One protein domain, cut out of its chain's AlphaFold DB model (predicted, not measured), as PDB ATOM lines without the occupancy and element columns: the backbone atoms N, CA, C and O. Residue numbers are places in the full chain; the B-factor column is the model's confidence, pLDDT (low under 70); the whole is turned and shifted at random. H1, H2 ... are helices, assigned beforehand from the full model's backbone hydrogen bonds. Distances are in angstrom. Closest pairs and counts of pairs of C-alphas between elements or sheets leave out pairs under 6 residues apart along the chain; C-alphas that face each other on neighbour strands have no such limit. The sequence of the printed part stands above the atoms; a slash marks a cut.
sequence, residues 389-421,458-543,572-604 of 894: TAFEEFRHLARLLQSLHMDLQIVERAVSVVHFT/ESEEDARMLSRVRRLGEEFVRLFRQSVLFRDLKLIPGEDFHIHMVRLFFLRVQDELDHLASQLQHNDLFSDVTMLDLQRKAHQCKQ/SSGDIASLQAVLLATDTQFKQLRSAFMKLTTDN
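What this domain is: This is residues 389 to 421, 458 to 543 and 572 to 604 of the 894 residues of an uncharacterized protein of Opisthorchis felineus (UniProt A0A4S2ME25). Look for a long helical bundle: H1 and H6 lie side by side, running opposite ways, H2 packs on one part of H1, and H4 and H5 follow each other lengthwise along H2. Short H3 is set steeply across H1 toward one end, and residues 538 to 543 of H5 stick out at the other. The printed part has 152 residues, with six named helices, H1 to H6 in order, and no named strand: all helix. It is only just compact, close to loose, with a radius of gyration of the C-alphas of 17.6 A, and spans 57 by 26 by 23 A.

Where its parts are: Find C-alpha 389 at (36.847, 18.560, -14.808); from there H1 runs 42.7 A to residue 417. H2 is residues 459 to 482, 34.6 A; H3 is 497 to 507; H4 is 510 to 521; H5 is 525 to 543, 27.4 A. H6, residues 572 to 602, runs 44.8 A to C-alpha 602 at (25.675, 24.914, -20.847).

How they stand to each other: In the bundle of H1, H2, H4, H5 and H6, H1 and H6 touch at Leu 404 and Thr 586, their closest C-alphas, 5.7 A, at a shallow tilt of 25 degrees. H1 touches H3 with residues 394 to 402 alone, closest at Ala 398 and His 498, C-alphas 4.9 A apart. H2 touches H4, closest C-alphas Phe 476 and Leu 520, 7.2 A. H5 and H6 touch, closest C-alphas Val 529 and Gln 580, 6.2 A. H1 and H5 are apart. O i to N i+4 pairs are within hydrogen-bond range throughout H3, H4 and H5, and for 24 of 25 in H1, 19 of 20 in H2 and 26 of 27 in H6.

The domain as a whole: Gln 543 and Asn 604 hold the two C-alphas farthest apart, 58.0 A. Residues 422 to 457 and 544 to 571 are not printed; the C-alpha gaps are 18.1 A and 17.3 A. The link from H2 to H3 is long. Residues 534 to 543 are among those with pLDDT under 70.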
ATOM      1  N   THR A 389      37.788  19.613 -14.396       92.50
ATOM      2  CA  THR A 389      36.847  18.560 -14.808       92.50
ATOM      3  C   THR A 389      36.376  18.785 -16.243       92.50
ATOM      4  O   THR A 389      36.475  17.882 -17.070       92.50
ATOM      5  N   ALA A 390      35.950  20.007 -16.580       93.75
ATOM      6  CA  ALA A 390      35.589  20.350 -17.956       93.75
ATOM      7  C   ALA A 390      36.795  20.222 -18.906       93.75
ATOM      8  O   ALA A 390      36.654  19.702 -20.008       93.75
ATOM      9  N   PHE A 391      37.989  20.643 -18.476       93.94
ATOM     10  CA  PHE A 391      39.225  20.532 -19.256       93.94
ATOM     11  C   PHE A 391      39.560  19.085 -19.665       93.94
ATOM     12  O   PHE A 391      39.928  18.858 -20.824       93.94
ATOM     13  N   GLU A 392      39.396  18.109 -18.763       92.31
ATOM     14  CA  GLU A 392      39.588  16.688 -19.088       92.31
ATOM     15  C   GLU A 392      38.482  16.140 -19.994       92.31
ATOM     16  O   GLU A 392      38.789  15.447 -20.962       92.31
ATOM     17  N   GLU A 393      37.215  16.502 -19.782       94.56
ATOM     18  CA  GLU A 393      36.130  16.135 -20.707       94.56
ATOM     19  C   GLU A 393      36.383  16.694 -22.124       94.56
ATOM     20  O   GLU A 393      36.243  15.978 -23.120       94.56
ATOM     21  N   PHE A 394      36.907  17.919 -22.247       94.50
ATOM     22  CA  PHE A 394      37.394  18.445 -23.529       94.50
ATOM     23  C   PHE A 394      38.619  17.692 -24.069       94.50
ATOM     24  O   PHE A 394      38.771  17.587 -25.287       94.50
ATOM     25  N   ARG A 395      39.463  17.108 -23.210       91.62
ATOM     26  CA  ARG A 395      40.560  16.212 -23.617       91.62
ATOM     27  C   ARG A 395      40.043  14.850 -24.099       91.62
ATOM     28  O   ARG A 395      40.673  14.229 -24.953       91.62
ATOM     29  N   HIS A 396      38.879  14.395 -23.634       92.50
ATOM     30  CA  HIS A 396      38.156  13.260 -24.219       92.50
ATOM     31  C   HIS A 396      37.499  13.622 -25.563       92.50
ATOM     32  O   HIS A 396      37.678  12.886 -26.535       92.50
ATOM     33  N   LEU A 397      36.846  14.783 -25.671       94.81
ATOM     34  CA  LEU A 397      36.246  15.259 -26.927       94.81
ATOM     35  C   LEU A 397      37.278  15.526 -28.028       94.81
ATOM     36  O   LEU A 397      37.018  15.216 -29.187       94.81
ATOM     37  N   ALA A 398      38.473  16.008 -27.681       93.31
ATOM     38  CA  ALA A 398      39.577  16.171 -28.626       93.31
ATOM     39  C   ALA A 398      39.981  14.847 -29.303       93.31
ATOM     40  O   ALA A 398      40.264  14.831 -30.500       93.31
ATOM     41  N   ARG A 399      39.949  13.725 -28.566       91.94
ATOM     42  CA  ARG A 399      40.223  12.385 -29.118       91.94
ATOM     43  C   ARG A 399      39.103  11.917 -30.054       91.94
ATOM     44  O   ARG A 399      39.399  11.331 -31.089       91.94
ATOM     45  N   LEU A 400      37.839  12.218 -29.733       92.94
ATOM     46  CA  LEU A 400      36.703  11.960 -30.631       92.94
ATOM     47  C   LEU A 400      36.794  12.800 -31.913       92.94
ATOM     48  O   LEU A 400      36.607  12.267 -33.000       92.94
ATOM     49  N   LEU A 401      37.155  14.084 -31.813       93.50
ATOM     50  CA  LEU A 401      37.346  14.950 -32.979       93.50
ATOM     51  C   LEU A 401      38.507  14.479 -33.870       93.50
ATOM     52  O   LEU A 401      38.417  14.541 -35.095       93.50
ATOM     53  N   GLN A 402      39.582  13.980 -33.258       92.00
ATOM     54  CA  GLN A 402      40.705  13.384 -33.972       92.00
ATOM     55  C   GLN A 402      40.320  12.068 -34.664       92.00
ATOM     56  O   GLN A 402      40.723  11.860 -35.807       92.00
ATOM     57  N   SER A 403      39.514  11.211 -34.025       91.62
ATOM     58  CA  SER A 403      38.958  10.009 -34.668       91.62
ATOM     59  C   SER A 403      38.108  10.392 -35.879       91.62
ATOM     60  O   SER A 403      38.410   9.967 -36.990       91.62
ATOM     61  N   LEU A 404      37.162  11.320 -35.702       92.12
ATOM     62  CA  LEU A 404      36.310  11.844 -36.769       92.12
ATOM     63  C   LEU A 404      37.133  12.430 -37.930       92.12
ATOM     64  O   LEU A 404      36.791  12.230 -39.093       92.12
ATOM     65  N   HIS A 405      38.248  13.111 -37.644       91.75
ATOM     66  CA  HIS A 405      39.160  13.605 -38.677       91.75
ATOM     67  C   HIS A 405      39.791  12.472 -39.502       91.75
ATOM     68  O   HIS A 405      39.898  12.598 -40.726       91.75
ATOM     69  N   MET A 406      40.227  11.391 -38.844       89.75
ATOM     70  CA  MET A 406      40.828  10.220 -39.491       89.75
ATOM     71  C   MET A 406      39.788   9.428 -40.287       89.75
ATOM     72  O   MET A 406      40.039   9.094 -41.442       89.75
ATOM     73  N   ASP A 407      38.602   9.214 -39.724       88.75
ATOM     74  CA  ASP A 407      37.491   8.537 -40.394       88.75
ATOM     75  C   ASP A 407      37.042   9.314 -41.643       88.75
ATOM     76  O   ASP A 407      36.861   8.729 -42.710       88.75
ATOM     77  N   LEU A 408      37.010  10.652 -41.584       89.19
ATOM     78  CA  LEU A 408      36.794  11.496 -42.765       89.19
ATOM     79  C   LEU A 408      37.907  11.363 -43.818       89.19
ATOM     80  O   LEU A 408      37.603  11.424 -45.005       89.19
ATOM     81  N   GLN A 409      39.175  11.145 -43.435       88.62
ATOM     82  CA  GLN A 409      40.223  10.804 -44.413       88.62
ATOM     83  C   GLN A 409      40.007   9.416 -45.043       88.62
ATOM     84  O   GLN A 409      40.432   9.203 -46.178       88.62
ATOM     85  N   ILE A 410      39.378   8.471 -44.338       85.75
ATOM     86  CA  ILE A 410      39.035   7.151 -44.888       85.75
ATOM     87  C   ILE A 410      37.870   7.286 -45.878       85.75
ATOM     88  O   ILE A 410      37.981   6.763 -46.985       85.75
ATOM     89  N   VAL A 411      36.819   8.050 -45.547       83.38
ATOM     90  CA  VAL A 411      35.725   8.381 -46.485       83.38
ATOM     91  C   VAL A 411      36.276   9.072 -47.735       83.38
ATOM     92  O   VAL A 411      35.980   8.643 -48.843       83.38
ATOM     93  N   GLU A 412      37.125  10.090 -47.574       84.75
ATOM     94  CA  GLU A 412      37.737  10.845 -48.679       84.75
ATOM     95  C   GLU A 412      38.537   9.936 -49.637       84.75
ATOM     96  O   GLU A 412      38.408  10.047 -50.857       84.75
ATOM     97  N   ARG A 413      39.283   8.958 -49.098       82.06
ATOM     98  CA  ARG A 413      39.968   7.927 -49.897       82.06
ATOM     99  C   ARG A 413      38.978   6.978 -50.570       82.06
ATOM    100  O   ARG A 413      39.050   6.825 -51.785       82.06
ATOM    101  N   ALA A 414      38.046   6.382 -49.830       77.31
ATOM    102  CA  ALA A 414      37.086   5.421 -50.376       77.31
ATOM    103  C   ALA A 414      36.243   6.029 -51.510       77.31
ATOM    104  O   ALA A 414      36.129   5.447 -52.584       77.31
ATOM    105  N   VAL A 415      35.741   7.252 -51.322       78.38
ATOM    106  CA  VAL A 415      34.992   8.014 -52.333       78.38
ATOM    107  C   VAL A 415      35.833   8.284 -53.590       78.38
ATOM    108  O   VAL A 415      35.307   8.200 -54.700       78.38
ATOM    109  N   SER A 416      37.143   8.529 -53.454       71.88
ATOM    110  CA  SER A 416      38.043   8.667 -54.608       71.88
ATOM    111  C   SER A 416      38.301   7.349 -55.358       71.88
ATOM    112  O   SER A 416      38.525   7.381 -56.568       71.88
ATOM    113  N   VAL A 417      38.221   6.201 -54.668       68.38
ATOM    114  CA  VAL A 417      38.396   4.843 -55.228       68.38
ATOM    115  C   VAL A 417      37.156   4.358 -55.995       68.38
ATOM    116  O   VAL A 417      37.293   3.522 -56.886       68.38
ATOM    117  N   VAL A 418      35.975   4.963 -55.792       63.00
ATOM    118  CA  VAL A 418      34.753   4.762 -56.616       63.00
ATOM    119  C   VAL A 418      34.897   5.420 -58.014       63.00
ATOM    120  O   VAL A 418      33.994   6.052 -58.560       63.00
ATOM    121  N   HIS A 419      36.080   5.312 -58.623       48.97
ATOM    122  CA  HIS A 419      36.388   5.793 -59.963       48.97
ATOM    123  C   HIS A 419      36.193   4.665 -60.981       48.97
ATOM    124  O   HIS A 419      36.923   3.675 -60.987       48.97
ATOM    125  N   PHE A 420      35.256   4.836 -61.916       43.38
ATOM    126  CA  PHE A 420      35.082   3.883 -63.014       43.38
ATOM    127  C   PHE A 420      36.358   3.774 -63.863       43.38
ATOM    128  O   PHE A 420      36.860   4.778 -64.375       43.38
ATOM    129  N   THR A 421      36.845   2.551 -64.082       33.22
ATOM    130  CA  THR A 421      37.959   2.240 -64.997       33.22
ATOM    131  C   THR A 421      37.474   2.156 -66.450       33.22
ATOM    132  O   THR A 421      37.603   1.128 -67.121       33.22
ATOM    133  N   GLU A 458      19.736  -2.628 -63.753       56.91
ATOM    134  CA  GLU A 458      20.461  -2.576 -65.021       56.91
ATOM    135  C   GLU A 458      21.866  -1.996 -64.790       56.91
ATOM    136  O   GLU A 458      22.057  -1.098 -63.968       56.91
ATOM    137  N   SER A 459      22.871  -2.457 -65.546       57.06
ATOM    138  CA  SER A 459      24.273  -2.038 -65.347       57.06
ATOM    139  C   SER A 459      24.505  -0.524 -65.494       57.06
ATOM    140  O   SER A 459      25.543  -0.019 -65.058       57.06
ATOM    141  N   GLU A 460      23.576   0.210 -66.114       60.47
ATOM    142  CA  GLU A 460      23.615   1.672 -66.168       60.47
ATOM    143  C   GLU A 460      23.079   2.324 -64.880       60.47
ATOM    144  O   GLU A 460      23.558   3.380 -64.475       60.47
ATOM    145  N   GLU A 461      22.123   1.694 -64.195       64.31
ATOM    146  CA  GLU A 461      21.561   2.176 -62.930       64.31
ATOM    147  C   GLU A 461      22.539   2.011 -61.766       64.31
ATOM    148  O   GLU A 461      22.707   2.957 -60.996       64.31
ATOM    149  N   ASP A 462      23.274   0.896 -61.708       64.12
ATOM    150  CA  ASP A 462      24.409   0.726 -60.787       64.12
ATOM    151  C   ASP A 462      25.458   1.832 -60.990       64.12
ATOM    152  O   ASP A 462      25.915   2.464 -60.034       64.12
ATOM    153  N   ALA A 463      25.814   2.133 -62.246       65.44
ATOM    154  CA  ALA A 463      26.772   3.191 -62.567       65.44
ATOM    155  C   ALA A 463      26.258   4.587 -62.160       65.44
ATOM    156  O   ALA A 463      27.008   5.385 -61.583       65.44
ATOM    157  N   ARG A 464      24.969   4.874 -62.398       71.31
ATOM    158  CA  ARG A 464      24.299   6.096 -61.920       71.31
ATOM    159  C   ARG A 464      24.324   6.167 -60.385       71.31
ATOM    160  O   ARG A 464      24.678   7.219 -59.850       71.31
ATOM    161  N   MET A 465      24.024   5.076 -59.676       70.50
ATOM    162  CA  MET A 465      23.994   5.027 -58.207       70.50
ATOM    163  C   MET A 465      25.388   5.216 -57.592       70.50
ATOM    164  O   MET A 465      25.550   6.051 -56.704       70.50
ATOM    165  N   LEU A 466      26.418   4.552 -58.128       73.31
ATOM    166  CA  LEU A 466      27.814   4.753 -57.723       73.31
ATOM    167  C   LEU A 466      28.273   6.204 -57.951       73.31
ATOM    168  O   LEU A 466      28.899   6.795 -57.071       73.31
ATOM    169  N   SER A 467      27.910   6.824 -59.083       73.56
ATOM    170  CA  SER A 467      28.224   8.243 -59.332       73.56
ATOM    171  C   SER A 467      27.523   9.192 -58.348       73.56
ATOM    172  O   SER A 467      28.102  10.199 -57.932       73.56
ATOM    173  N   ARG A 468      26.297   8.854 -57.923       80.44
ATOM    174  CA  ARG A 468      25.533   9.622 -56.936       80.44
ATOM    175  C   ARG A 468      26.148   9.493 -55.544       80.44
ATOM    176  O   ARG A 468      26.390  10.518 -54.915       80.44
ATOM    177  N   VAL A 469      26.469   8.275 -55.106       79.81
ATOM    178  CA  VAL A 469      27.162   8.007 -53.834       79.81
ATOM    179  C   VAL A 469      28.511   8.714 -53.783       79.81
ATOM    180  O   VAL A 469      28.818   9.351 -52.777       79.81
ATOM    181  N   ARG A 470      29.281   8.702 -54.880       80.94
ATOM    182  CA  ARG A 470      30.513   9.495 -54.978       80.94
ATOM    183  C   ARG A 470      30.236  10.983 -54.744       80.94
ATOM    184  O   ARG A 470      30.839  11.567 -53.852       80.94
ATOM    185  N   ARG A 471      29.307  11.588 -55.494       84.06
ATOM    186  CA  ARG A 471      28.973  13.021 -55.378       84.06
ATOM    187  C   ARG A 471      28.490  13.399 -53.971       84.06
ATOM    188  O   ARG A 471      28.902  14.422 -53.438       84.06
ATOM    189  N   LEU A 472      27.625  12.581 -53.370       84.94
ATOM    190  CA  LEU A 472      27.104  12.802 -52.018       84.94
ATOM    191  C   LEU A 472      28.178  12.589 -50.934       84.94
ATOM    192  O   LEU A 472      28.133  13.254 -49.900       84.94
ATOM    193  N   GLY A 473      29.160  11.713 -51.181       83.88
ATOM    194  CA  GLY A 473      30.332  11.491 -50.329       83.88
ATOM    195  C   GLY A 473      31.368  12.616 -50.412       83.88
ATOM    196  O   GLY A 473      31.853  13.074 -49.378       83.88
ATOM    197  N   GLU A 474      31.661  13.118 -51.617       86.25
ATOM    198  CA  GLU A 474      32.479  14.324 -51.826       86.25
ATOM    199  C   GLU A 474      31.843  15.527 -51.108       86.25
ATOM    200  O   GLU A 474      32.528  16.259 -50.392       86.25
ATOM    201  N   GLU A 475      30.519  15.678 -51.213       87.44
ATOM    202  CA  GLU A 475      29.752  16.727 -50.532       87.44
ATOM    203  C   GLU A 475      29.736  16.555 -49.001       87.44
ATOM    204  O   GLU A 475      29.960  17.520 -48.270       87.44
ATOM    205  N   PHE A 476      29.554  15.332 -48.490       88.50
ATOM    206  CA  PHE A 476      29.627  15.013 -47.058       88.50
ATOM    207  C   PHE A 476      30.990  15.394 -46.458       88.50
ATOM    208  O   PHE A 476      31.059  16.091 -45.441       88.50
ATOM    209  N   VAL A 477      32.085  15.004 -47.122       89.31
ATOM    210  CA  VAL A 477      33.443  15.386 -46.713       89.31
ATOM    211  C   VAL A 477      33.634  16.902 -46.829       89.31
ATOM    212  O   VAL A 477      34.184  17.504 -45.906       89.31
ATOM    213  N   ARG A 478      33.135  17.553 -47.891       91.38
ATOM    214  CA  ARG A 478      33.208  19.017 -48.054       91.38
ATOM    215  C   ARG A 478      32.533  19.755 -46.897       91.38
ATOM    216  O   ARG A 478      33.147  20.675 -46.354       91.38
ATOM    217  N   LEU A 479      31.319  19.357 -46.509       91.25
ATOM    218  CA  LEU A 479      30.575  19.966 -45.399       91.25
ATOM    219  C   LEU A 479      31.384  19.906 -44.098       91.25
ATOM    220  O   LEU A 479      31.616  20.941 -43.473       91.25
ATOM    221  N   PHE A 480      31.920  18.735 -43.738       91.44
ATOM    222  CA  PHE A 480      32.791  18.615 -42.566       91.44
ATOM    223  C   PHE A 480      34.079  19.441 -42.698       91.44
ATOM    224  O   PHE A 480      34.395  20.215 -41.792       91.44
ATOM    225  N   ARG A 481      34.818  19.332 -43.811       91.38
ATOM    226  CA  ARG A 481      36.099  20.040 -44.024       91.38
ATOM    227  C   ARG A 481      35.947  21.571 -44.008       91.38
ATOM    228  O   ARG A 481      36.881  22.256 -43.601       91.38
ATOM    229  N   GLN A 482      34.795  22.106 -44.422       91.44
ATOM    230  CA  GLN A 482      34.491  23.548 -44.402       91.44
ATOM    231  C   GLN A 482      33.809  24.022 -43.104       91.44
ATOM    232  O   GLN A 482      33.747  25.229 -42.856       91.44
ATOM    233  N   SER A 483      33.338  23.099 -42.261       91.44
ATOM    234  CA  SER A 483      32.760  23.416 -40.954       91.44
ATOM    235  C   SER A 483      33.789  23.958 -39.956       91.44
ATOM    236  O   SER A 483      35.002  23.757 -40.084       91.44
ATOM    237  N   VAL A 484      33.282  24.593 -38.899       88.06
ATOM    238  CA  VAL A 484      34.078  25.155 -37.799       88.06
ATOM    239  C   VAL A 484      34.970  24.132 -37.079       88.06
ATOM    240  O   VAL A 484      35.984  24.528 -36.511       88.06
ATOM    241  N   LEU A 485      34.647  22.833 -37.167       90.56
ATOM    242  CA  LEU A 485      35.425  21.726 -36.594       90.56
ATOM    243  C   LEU A 485      36.793  21.507 -37.257       90.56
ATOM    244  O   LEU A 485      37.691  20.961 -36.618       90.56
ATOM    245  N   PHE A 486      36.949  21.864 -38.539       92.56
ATOM    246  CA  PHE A 486      38.150  21.516 -39.315       92.56
ATOM    247  C   PHE A 486      38.708  22.643 -40.192       92.56
ATOM    248  O   PHE A 486      39.917  22.664 -40.426       92.56
ATOM    249  N   ARG A 487      37.881  23.604 -40.632       88.62
ATOM    250  CA  ARG A 487      38.285  24.721 -41.511       88.62
ATOM    251  C   ARG A 487      39.505  25.483 -40.988       88.62
ATOM    252  O   ARG A 487      40.402  25.831 -41.752       88.62
ATOM    253  N   ASP A 488      39.538  25.717 -39.678       85.69
ATOM    254  CA  ASP A 488      40.548  26.545 -39.021       85.69
ATOM    255  C   ASP A 488      41.717  25.716 -38.433       85.69
ATOM    256  O   ASP A 488      42.592  26.290 -37.789       85.69
ATOM    257  N   LEU A 489      41.759  24.384 -38.609       87.06
ATOM    258  CA  LEU A 489      42.692  23.497 -37.883       87.06
ATOM    259  C   LEU A 489      44.175  23.829 -38.142       87.06
ATOM    260  O   LEU A 489      44.974  23.849 -37.210       87.06
ATOM    261  N   LYS A 490      44.519  24.209 -39.382       86.44
ATOM    262  CA  LYS A 490      45.870  24.660 -39.783       86.44
ATOM    263  C   LYS A 490      46.316  25.972 -39.121       86.44
ATOM    264  O   LYS A 490      47.461  26.385 -39.272       86.44
ATOM    265  N   LEU A 491      45.406  26.664 -38.431       84.38
ATOM    266  CA  LEU A 491      45.685  27.876 -37.660       84.38
ATOM    267  C   LEU A 491      45.917  27.572 -36.171       84.38
ATOM    268  O   LEU A 491      46.117  28.511 -35.400       84.38
ATOM    269  N   ILE A 492      45.878  26.307 -35.750       88.00
ATOM    270  CA  ILE A 492      46.052  25.888 -34.356       88.00
ATOM    271  C   ILE A 492      47.504  25.429 -34.132       88.00
ATOM    272  O   ILE A 492      48.012  24.655 -34.948       88.00
ATOM    273  N   PRO A 493      48.183  25.859 -33.050       86.44
ATOM    274  CA  PRO A 493      49.551  25.435 -32.755       86.44
ATOM    275  C   PRO A 493      49.682  23.904 -32.722       86.44
ATOM    276  O   PRO A 493      49.028  23.225 -31.933       86.44
ATOM    277  N   GLY A 494      50.524  23.359 -33.606       85.06
ATOM    278  CA  GLY A 494      50.748  21.914 -33.744       85.06
ATOM    279  C   GLY A 494      49.554  21.112 -34.295       85.06
ATOM    280  O   GLY A 494      49.535  19.892 -34.122       85.06
ATOM    281  N   GLU A 495      48.562  21.777 -34.899       89.94
ATOM    282  CA  GLU A 495      47.258  21.206 -35.293       89.94
ATOM    283  C   GLU A 495      46.538  20.502 -34.121       89.94
ATOM    284  O   GLU A 495      45.863  19.488 -34.286       89.94
ATOM    285  N   ASP A 496      46.707  21.018 -32.896       91.06
ATOM    286  CA  ASP A 496      46.250  20.322 -31.697       91.06
ATOM    287  C   ASP A 496      44.727  20.388 -31.475       91.06
ATOM    288  O   ASP A 496      44.156  21.433 -31.143       91.06
ATOM    289  N   PHE A 497      44.065  19.235 -31.591       92.12
ATOM    290  CA  PHE A 497      42.621  19.107 -31.395       92.12
ATOM    291  C   PHE A 497      42.133  19.522 -29.995       92.12
ATOM    292  O   PHE A 497      40.979  19.930 -29.875       92.12
ATOM    293  N   HIS A 498      42.961  19.474 -28.938       92.69
ATOM    294  CA  HIS A 498      42.542  19.915 -27.599       92.69
ATOM    295  C   HIS A 498      42.520  21.438 -27.502       92.69
ATOM    296  O   HIS A 498      41.502  21.994 -27.088       92.69
ATOM    297  N   ILE A 499      43.559  22.127 -27.989       92.81
ATOM    298  CA  ILE A 499      43.523  23.596 -28.122       92.81
ATOM    299  C   ILE A 499      42.379  24.027 -29.048       92.81
ATOM    300  O   ILE A 499      41.676  24.992 -28.743       92.81
ATOM    301  N   HIS A 500      42.140  23.305 -30.147       92.94
ATOM    302  CA  HIS A 500      41.027  23.613 -31.040       92.94
ATOM    303  C   HIS A 500      39.665  23.480 -30.338       92.94
ATOM    304  O   HIS A 500      38.851  24.395 -30.435       92.94
ATOM    305  N   MET A 501      39.429  22.411 -29.569       93.56
ATOM    306  CA  MET A 501      38.178  22.242 -28.816       93.56
ATOM    307  C   MET A 501      37.962  23.346 -27.774       93.56
ATOM    308  O   MET A 501      36.857  23.885 -27.694       93.56
ATOM    309  N   VAL A 502      39.008  23.762 -27.046       93.12
ATOM    310  CA  VAL A 502      38.898  24.888 -26.098       93.12
ATOM    311  C   VAL A 502      38.653  26.219 -26.822       93.12
ATOM    312  O   VAL A 502      37.835  27.024 -26.377       93.12
ATOM    313  N   ARG A 503      39.276  26.441 -27.990       91.12
ATOM    314  CA  ARG A 503      38.960  27.590 -28.855       91.12
ATOM    315  C   ARG A 503      37.486  27.586 -29.272       91.12
ATOM    316  O   ARG A 503      36.856  28.637 -29.220       91.12
ATOM    317  N   LEU A 504      36.934  26.443 -29.686       91.44
ATOM    318  CA  LEU A 504      35.533  26.351 -30.116       91.44
ATOM    319  C   LEU A 504      34.552  26.614 -28.963       91.44
ATOM    320  O   LEU A 504      33.560  27.313 -29.163       91.44
ATOM    321  N   PHE A 505      34.858  26.123 -27.759       92.12
ATOM    322  CA  PHE A 505      34.095  26.384 -26.532       92.12
ATOM    323  C   PHE A 505      33.957  27.892 -26.256       92.12
ATOM    324  O   PHE A 505      32.843  28.410 -26.205       92.12
ATOM    325  N   PHE A 506      35.067  28.638 -26.209       89.75
ATOM    326  CA  PHE A 506      35.014  30.093 -25.991       89.75
ATOM    327  C   PHE A 506      34.510  30.904 -27.203       89.75
ATOM    328  O   PHE A 506      34.066  32.040 -27.034       89.75
ATOM    329  N   LEU A 507      34.524  30.337 -28.418       88.19
ATOM    330  CA  LEU A 507      33.862  30.923 -29.594       88.19
ATOM    331  C   LEU A 507      32.337  30.703 -29.621       88.19
ATOM    332  O   LEU A 507      31.673  31.344 -30.433       88.19
ATOM    333  N   ARG A 508      31.784  29.879 -28.716       88.75
ATOM    334  CA  ARG A 508      30.335  29.649 -28.523       88.75
ATOM    335  C   ARG A 508      29.626  29.044 -29.745       88.75
ATOM    336  O   ARG A 508      28.502  29.404 -30.067       88.75
ATOM    337  N   VAL A 509      30.283  28.105 -30.428       89.69
ATOM    338  CA  VAL A 509      29.887  27.582 -31.756       89.69
ATOM    339  C   VAL A 509      28.661  26.641 -31.777       89.69
ATOM    340  O   VAL A 509      28.543  25.816 -32.680       89.69
ATOM    341  N   GLN A 510      27.754  26.725 -30.796       89.75
ATOM    342  CA  GLN A 510      26.580  25.839 -30.684       89.75
ATOM    343  C   GLN A 510      25.717  25.876 -31.959       89.75
ATOM    344  O   GLN A 510      25.502  24.834 -32.579       89.75
ATOM    345  N   ASP A 511      25.337  27.076 -32.410       89.81
ATOM    346  CA  ASP A 511      24.519  27.275 -33.615       89.81
ATOM    347  C   ASP A 511      25.199  26.734 -34.889       89.81
ATOM    348  O   ASP A 511      24.539  26.178 -35.766       89.81
ATOM    349  N   GLU A 512      26.531  26.851 -34.996       90.19
ATOM    350  CA  GLU A 512      27.299  26.334 -36.141       90.19
ATOM    351  C   GLU A 512      27.329  24.791 -36.163       90.19
ATOM    352  O   GLU A 512      27.294  24.188 -37.239       90.19
ATOM    353  N   LEU A 513      27.345  24.140 -34.992       91.94
ATOM    354  CA  LEU A 513      27.273  22.678 -34.869       91.94
ATOM    355  C   LEU A 513      25.865  22.138 -35.158       91.94
ATOM    356  O   LEU A 513      25.736  21.094 -35.800       91.94
ATOM    357  N   ASP A 514      24.817  22.841 -34.726       91.00
ATOM    358  CA  ASP A 514      23.429  22.479 -35.036       91.00
ATOM    359  C   ASP A 514      23.082  22.730 -36.510       91.00
ATOM    360  O   ASP A 514      22.400  21.910 -37.132       91.00
ATOM    361  N   HIS A 515      23.624  23.791 -37.118       91.25
ATOM    362  CA  HIS A 515      23.502  24.020 -38.557       91.25
ATOM    363  C   HIS A 515      24.178  22.909 -39.373       91.25
ATOM    364  O   HIS A 515      23.560  22.371 -40.293       91.25
ATOM    365  N   LEU A 516      25.400  22.498 -39.001       91.31
ATOM    366  CA  LEU A 516      26.080  21.354 -39.620       91.31
ATOM    367  C   LEU A 516      25.268  20.058 -39.452       91.31
ATOM    368  O   LEU A 516      25.100  19.312 -40.414       91.31
ATOM    369  N   ALA A 517      24.725  19.798 -38.260       88.62
ATOM    370  CA  ALA A 517      23.896  18.618 -38.018       88.62
ATOM    371  C   ALA A 517      22.634  18.596 -38.893       88.62
ATOM    372  O   ALA A 517      22.291  17.545 -39.434       88.62
ATOM    373  N   SER A 518      21.988  19.748 -39.087       88.00
ATOM    374  CA  SER A 518      20.857  19.889 -40.007       88.00
ATOM    375  C   SER A 518      21.273  19.635 -41.461       88.00
ATOM    376  O   SER A 518      20.636  18.840 -42.148       88.00
ATOM    377  N   GLN A 519      22.384  20.217 -41.930       86.56
ATOM    378  CA  GLN A 519      22.894  19.981 -43.290       86.56
ATOM    379  C   GLN A 519      23.203  18.499 -43.558       86.56
ATOM    380  O   GLN A 519      22.872  17.985 -44.625       86.56
ATOM    381  N   LEU A 520      23.788  17.794 -42.586       83.12
ATOM    382  CA  LEU A 520      24.105  16.366 -42.701       83.12
ATOM    383  C   LEU A 520      22.854  15.469 -42.677       83.12
ATOM    384  O   LEU A 520      22.844  14.437 -43.341       83.12
ATOM    385  N   GLN A 521      21.788  15.863 -41.970       75.62
ATOM    386  CA  GLN A 521      20.505  15.141 -41.973       75.62
ATOM    387  C   GLN A 521      19.779  15.180 -43.326       75.62
ATOM    388  O   GLN A 521      18.977  14.291 -43.596       75.62
ATOM    389  N   HIS A 522      20.062  16.173 -44.173       64.12
ATOM    390  CA  HIS A 522      19.479  16.311 -45.513       64.12
ATOM    391  C   HIS A 522      20.355  15.681 -46.618       64.12
ATOM    392  O   HIS A 522      20.185  16.003 -47.793       64.12
ATOM    393  N   ASN A 523      21.316  14.814 -46.266       68.00
ATOM    394  CA  ASN A 523      22.179  14.125 -47.227       68.00
ATOM    395  C   ASN A 523      21.804  12.634 -47.353       68.00
ATOM    396  O   ASN A 523      22.108  11.826 -46.473       68.00
ATOM    397  N   ASP A 524      21.213  12.268 -48.494       76.44
ATOM    398  CA  ASP A 524      20.729  10.915 -48.820       76.44
ATOM    399  C   ASP A 524      21.830   9.833 -48.917       76.44
ATOM    400  O   ASP A 524      21.522   8.658 -49.142       76.44
ATOM    401  N   LEU A 525      23.109  10.188 -48.714       78.31
ATOM    402  CA  LEU A 525      24.264   9.283 -48.758       78.31
ATOM    403  C   LEU A 525      24.064   8.007 -47.924       78.31
ATOM    404  O   LEU A 525      24.427   6.920 -48.369       78.31
ATOM    405  N   PHE A 526      23.480   8.124 -46.728       76.25
ATOM    406  CA  PHE A 526      23.245   6.976 -45.846       76.25
ATOM    407  C   PHE A 526      22.249   5.974 -46.443       76.25
ATOM    408  O   PHE A 526      22.468   4.765 -46.345       76.25
ATOM    409  N   SER A 527      21.187   6.461 -47.088       78.00
ATOM    410  CA  SER A 527      20.210   5.642 -47.815       78.00
ATOM    411  C   SER A 527      20.832   4.986 -49.046       78.00
ATOM    412  O   SER A 527      20.738   3.768 -49.181       78.00
ATOM    413  N   ASP A 528      21.513   5.755 -49.902       75.44
ATOM    414  CA  ASP A 528      22.077   5.236 -51.155       75.44
ATOM    415  C   ASP A 528      23.197   4.203 -50.905       75.44
ATOM    416  O   ASP A 528      23.217   3.145 -51.535       75.44
ATOM    417  N   VAL A 529      24.093   4.437 -49.936       75.44
ATOM    418  CA  VAL A 529      25.139   3.460 -49.560       75.44
ATOM    419  C   VAL A 529      24.534   2.199 -48.929       75.44
ATOM    420  O   VAL A 529      25.002   1.091 -49.190       75.44
ATOM    421  N   THR A 530      23.472   2.337 -48.128       75.25
ATOM    422  CA  THR A 530      22.783   1.182 -47.526       75.25
ATOM    423  C   THR A 530      22.018   0.366 -48.570       75.25
ATOM    424  O   THR A 530      21.999  -0.860 -48.487       75.25
ATOM    425  N   MET A 531      21.438   1.021 -49.578       74.12
ATOM    426  CA  MET A 531      20.800   0.372 -50.725       74.12
ATOM    427  C   MET A 531      21.813  -0.446 -51.541       74.12
ATOM    428  O   MET A 531      21.579  -1.639 -51.745       74.12
ATOM    429  N   LEU A 532      22.971   0.136 -51.887       70.88
ATOM    430  CA  LEU A 532      24.065  -0.582 -52.556       70.88
ATOM    431  C   LEU A 532      24.532  -1.813 -51.765       70.88
ATOM    432  O   LEU A 532      24.722  -2.881 -52.345       70.88
ATOM    433  N   ASP A 533      24.713  -1.705 -50.445       70.31
ATOM    434  CA  ASP A 533      25.148  -2.846 -49.631       70.31
ATOM    435  C   ASP A 533      24.076  -3.950 -49.515       70.31
ATOM    436  O   ASP A 533      24.402  -5.140 -49.579       70.31
ATOM    437  N   LEU A 534      22.795  -3.584 -49.406       69.81
ATOM    438  CA  LEU A 534      21.686  -4.545 -49.415       69.81
ATOM    439  C   LEU A 534      21.584  -5.281 -50.760       69.81
ATOM    440  O   LEU A 534      21.427  -6.504 -50.775       69.81
ATOM    441  N   GLN A 535      21.742  -4.569 -51.878       69.06
ATOM    442  CA  GLN A 535      21.775  -5.164 -53.216       69.06
ATOM    443  C   GLN A 535      22.999  -6.075 -53.385       69.06
ATOM    444  O   GLN A 535      22.847  -7.239 -53.757       69.06
ATOM    445  N   ARG A 536      24.198  -5.621 -52.993       66.75
ATOM    446  CA  ARG A 536      25.438  -6.426 -52.957       66.75
ATOM    447  C   ARG A 536      25.239  -7.749 -52.206       66.75
ATOM    448  O   ARG A 536      25.632  -8.804 -52.707       66.75
ATOM    449  N   LYS A 537      24.588  -7.714 -51.039       65.25
ATOM    450  CA  LYS A 537      24.247  -8.910 -50.246       65.25
ATOM    451  C   LYS A 537      23.235  -9.817 -50.957       65.25
ATOM    452  O   LYS A 537      23.423 -11.032 -50.962       65.25
ATOM    453  N   ALA A 538      22.211  -9.260 -51.608       62.88
ATOM    454  CA  ALA A 538      21.249 -10.037 -52.397       62.88
ATOM    455  C   ALA A 538      21.915 -10.760 -53.588       62.88
ATOM    456  O   ALA A 538      21.689 -11.957 -53.788       62.88
ATOM    457  N   HIS A 539      22.801 -10.078 -54.325       58.09
ATOM    458  CA  HIS A 539      23.578 -10.678 -55.415       58.09
ATOM    459  C   HIS A 539      24.492 -11.815 -54.926       58.09
ATOM    460  O   HIS A 539      24.541 -12.872 -55.558       58.09
ATOM    461  N   GLN A 540      25.162 -11.648 -53.777       54.75
ATOM    462  CA  GLN A 540      25.986 -12.707 -53.175       54.75
ATOM    463  C   GLN A 540      25.154 -13.946 -52.795       54.75
ATOM    464  O   GLN A 540      25.554 -15.066 -53.111       54.75
ATOM    465  N   CYS A 541      23.963 -13.766 -52.212       47.47
ATOM    466  CA  CYS A 541      23.051 -14.874 -51.900       47.47
ATOM    467  C   CYS A 541      22.568 -15.641 -53.149       47.47
ATOM    468  O   CYS A 541      22.434 -16.866 -53.098       47.47
ATOM    469  N   LYS A 542      22.351 -14.960 -54.287       48.47
ATOM    470  CA  LYS A 542      21.971 -15.611 -55.562       48.47
ATOM    471  C   LYS A 542      23.096 -16.519 -56.099       48.47
ATOM    472  O   LYS A 542      22.810 -17.523 -56.744       48.47
ATOM    473  N   GLN A 543      24.364 -16.229 -55.779       47.19
ATOM    474  CA  GLN A 543      25.510 -17.077 -56.144       47.19
ATOM    475  C   GLN A 543      25.688 -18.289 -55.211       47.19
ATOM    476  O   GLN A 543      25.873 -19.406 -55.696       47.19
ATOM    477  N   SER A 572      36.104  -3.653 -55.332       46.94
ATOM    478  CA  SER A 572      35.077  -2.697 -54.878       46.94
ATOM    479  C   SER A 572      34.103  -3.257 -53.829       46.94
ATOM    480  O   SER A 572      33.400  -2.497 -53.162       46.94
ATOM    481  N   SER A 573      34.026  -4.586 -53.670       47.56
ATOM    482  CA  SER A 573      33.072  -5.214 -52.751       47.56
ATOM    483  C   SER A 573      33.408  -4.988 -51.274       47.56
ATOM    484  O   SER A 573      32.485  -4.972 -50.455       47.56
ATOM    485  N   GLY A 574      34.688  -4.812 -50.923       53.78
ATOM    486  CA  GLY A 574      35.110  -4.492 -49.556       53.78
ATOM    487  C   GLY A 574      34.855  -3.027 -49.207       53.78
ATOM    488  O   GLY A 574      34.332  -2.717 -48.133       53.78
ATOM    489  N   ASP A 575      35.152  -2.134 -50.151       63.31
ATOM    490  CA  ASP A 575      35.159  -0.689 -49.933       63.31
ATOM    491  C   ASP A 575      33.768  -0.100 -49.673       63.31
ATOM    492  O   ASP A 575      33.644   0.798 -48.846       63.31
ATOM    493  N   ILE A 576      32.702  -0.627 -50.288       65.12
ATOM    494  CA  ILE A 576      31.328  -0.142 -50.045       65.12
ATOM    495  C   ILE A 576      30.858  -0.482 -48.618       65.12
ATOM    496  O   ILE A 576      30.256   0.355 -47.944       65.12
ATOM    497  N   ALA A 577      31.175  -1.680 -48.119       66.12
ATOM    498  CA  ALA A 577      30.844  -2.080 -46.748       66.12
ATOM    499  C   ALA A 577      31.702  -1.339 -45.709       66.12
ATOM    500  O   ALA A 577      31.201  -0.937 -44.657       66.12
ATOM    501  N   SER A 578      32.981  -1.115 -46.031       71.75
ATOM    502  CA  SER A 578      33.884  -0.246 -45.271       71.75
ATOM    503  C   SER A 578      33.322   1.179 -45.179       71.75
ATOM    504  O   SER A 578      33.138   1.701 -44.082       71.75
ATOM    505  N   LEU A 579      32.932   1.769 -46.315       78.50
ATOM    506  CA  LEU A 579      32.333   3.099 -46.404       78.50
ATOM    507  C   LEU A 579      31.051   3.208 -45.566       78.50
ATOM    508  O   LEU A 579      30.914   4.167 -44.814       78.50
ATOM    509  N   GLN A 580      30.142   2.227 -45.630       79.31
ATOM    510  CA  GLN A 580      28.927   2.228 -44.804       79.31
ATOM    511  C   GLN A 580      29.255   2.222 -43.300       79.31
ATOM    512  O   GLN A 580      28.686   3.007 -42.540       79.31
ATOM    513  N   ALA A 581      30.189   1.368 -42.869       79.62
ATOM    514  CA  ALA A 581      30.597   1.271 -41.469       79.62
ATOM    515  C   ALA A 581      31.279   2.558 -40.973       79.62
ATOM    516  O   ALA A 581      30.958   3.042 -39.886       79.62
ATOM    517  N   VAL A 582      32.165   3.148 -41.782       83.50
ATOM    518  CA  VAL A 582      32.848   4.409 -41.459       83.50
ATOM    519  C   VAL A 582      31.858   5.576 -41.433       83.50
ATOM    520  O   VAL A 582      31.896   6.371 -40.499       83.50
ATOM    521  N   LEU A 583      30.911   5.666 -42.374       83.88
ATOM    522  CA  LEU A 583      29.875   6.707 -42.352       83.88
ATOM    523  C   LEU A 583      29.023   6.630 -41.075       83.88
ATOM    524  O   LEU A 583      28.858   7.642 -40.391       83.88
ATOM    525  N   LEU A 584      28.556   5.435 -40.693       82.94
ATOM    526  CA  LEU A 584      27.823   5.227 -39.436       82.94
ATOM    527  C   LEU A 584      28.671   5.575 -38.199       82.94
ATOM    528  O   LEU A 584      28.150   6.152 -37.240       82.94
ATOM    529  N   ALA A 585      29.977   5.290 -38.224       85.12
ATOM    530  CA  ALA A 585      30.902   5.704 -37.173       85.12
ATOM    531  C   ALA A 585      31.044   7.236 -37.098       85.12
ATOM    532  O   ALA A 585      30.926   7.789 -36.004       85.12
ATOM    533  N   THR A 586      31.218   7.934 -38.229       87.06
ATOM    534  CA  THR A 586      31.347   9.405 -38.256       87.06
ATOM    535  C   THR A 586      30.093  10.119 -37.746       87.06
ATOM    536  O   THR A 586      30.209  11.039 -36.939       87.06
ATOM    537  N   ASP A 587      28.895   9.671 -38.137       86.62
ATOM    538  CA  ASP A 587      27.627  10.216 -37.636       86.62
ATOM    539  C   ASP A 587      27.452   9.969 -36.129       86.62
ATOM    540  O   ASP A 587      27.112  10.889 -35.381       86.62
ATOM    541  N   THR A 588      27.762   8.757 -35.655       88.94
ATOM    542  CA  THR A 588      27.692   8.411 -34.226       88.94
ATOM    543  C   THR A 588      28.663   9.259 -33.398       88.94
ATOM    544  O   THR A 588      28.265   9.850 -32.391       88.94
ATOM    545  N   GLN A 589      29.919   9.383 -33.842       90.31
ATOM    546  CA  GLN A 589      30.939  10.210 -33.191       90.31
ATOM    547  C   GLN A 589      30.565  11.694 -33.201       90.31
ATOM    548  O   GLN A 589      30.701  12.360 -32.177       90.31
ATOM    549  N   PHE A 590      30.055  12.221 -34.318       92.50
ATOM    550  CA  PHE A 590      29.629  13.616 -34.411       92.50
ATOM    551  C   PHE A 590      28.416  13.907 -33.511       92.50
ATOM    552  O   PHE A 590      28.412  14.914 -32.800       92.50
ATOM    553  N   LYS A 591      27.424  13.008 -33.449       91.12
ATOM    554  CA  LYS A 591      26.287  13.112 -32.516       91.12
ATOM    555  C   LYS A 591      26.740  13.085 -31.055       91.12
ATOM    556  O   LYS A 591      26.270  13.910 -30.268       91.12
ATOM    557  N   GLN A 592      27.668  12.192 -30.703       93.44
ATOM    558  CA  GLN A 592      28.263  12.125 -29.366       93.44
ATOM    559  C   GLN A 592      29.031  13.411 -29.025       93.44
ATOM    560  O   GLN A 592      28.789  14.002 -27.972       93.44
ATOM    561  N   LEU A 593      29.899  13.872 -29.932       94.62
ATOM    562  CA  LEU A 593      30.694  15.090 -29.777       94.62
ATOM    563  C   LEU A 593      29.798  16.315 -29.597       94.62
ATOM    564  O   LEU A 593      29.995  17.058 -28.642       94.62
ATOM    565  N   ARG A 594      28.787  16.505 -30.457       94.19
ATOM    566  CA  ARG A 594      27.844  17.629 -30.362       94.19
ATOM    567  C   ARG A 594      27.088  17.612 -29.034       94.19
ATOM    568  O   ARG A 594      27.078  18.623 -28.343       94.19
ATOM    569  N   SER A 595      26.514  16.470 -28.648       94.38
ATOM    570  CA  SER A 595      25.741  16.336 -27.404       94.38
ATOM    571  C   SER A 595      26.579  16.668 -26.159       94.38
ATOM    572  O   SER A 595      26.182  17.489 -25.331       94.38
ATOM    573  N   ALA A 596      27.784  16.099 -26.062       94.75
ATOM    574  CA  ALA A 596      28.697  16.358 -24.952       94.75
ATOM    575  C   ALA A 596      29.250  17.796 -24.958       94.75
ATOM    576  O   ALA A 596      29.308  18.430 -23.907       94.75
ATOM    577  N   PHE A 597      29.596  18.345 -26.128       94.88
ATOM    578  CA  PHE A 597      30.053  19.731 -26.271       94.88
ATOM    579  C   PHE A 597      28.963  20.731 -25.861       94.88
ATOM    580  O   PHE A 597      29.236  21.647 -25.086       94.88
ATOM    581  N   MET A 598      27.721  20.545 -26.326       93.12
ATOM    582  CA  MET A 598      26.584  21.381 -25.926       93.12
ATOM    583  C   MET A 598      26.372  21.321 -24.414       93.12
ATOM    584  O   MET A 598      26.272  22.372 -23.787       93.12
ATOM    585  N   LYS A 599      26.394  20.116 -23.821       94.19
ATOM    586  CA  LYS A 599      26.279  19.941 -22.369       94.19
ATOM    587  C   LYS A 599      27.380  20.693 -21.616       94.19
ATOM    588  O   LYS A 599      27.058  21.507 -20.763       94.19
ATOM    589  N   LEU A 600      28.656  20.485 -21.955       94.00
ATOM    590  CA  LEU A 600      29.776  21.182 -21.302       94.00
ATOM    591  C   LEU A 600      29.693  22.705 -21.453       94.00
ATOM    592  O   LEU A 600      30.092  23.420 -20.540       94.00
ATOM    593  N   THR A 601      29.181  23.193 -22.583       91.00
ATOM    594  CA  THR A 601      28.983  24.628 -22.826       91.00
ATOM    595  C   THR A 601      27.916  25.185 -21.875       91.00
ATOM    596  O   THR A 601      28.191  26.134 -21.147       91.00
ATOM    597  N   THR A 602      26.750  24.537 -21.784       91.06
ATOM    598  CA  THR A 602      25.675  24.914 -20.847       91.06
ATOM    599  C   THR A 602      26.107  24.788 -19.381       91.06
ATOM    600  O   THR A 602      25.890  25.713 -18.601       91.06
ATOM    601  N   ASP A 603      26.782  23.692 -19.015       93.00
ATOM    602  CA  ASP A 603      27.300  23.422 -17.663       93.00
ATOM    603  C   ASP A 603      28.375  24.453 -17.219       93.00
ATOM    604  O   ASP A 603      28.737  24.485 -16.045       93.00
ATOM    605  N   ASN A 604      28.912  25.285 -18.130       92.94
ATOM    606  CA  ASN A 604      29.992  26.253 -17.863       92.94
ATOM    607  C   ASN A 604      29.713  27.669 -18.423       92.94
ATOM    608  O   ASN A 604      30.657  28.421 -18.687       92.94
TER     609      ASN A 604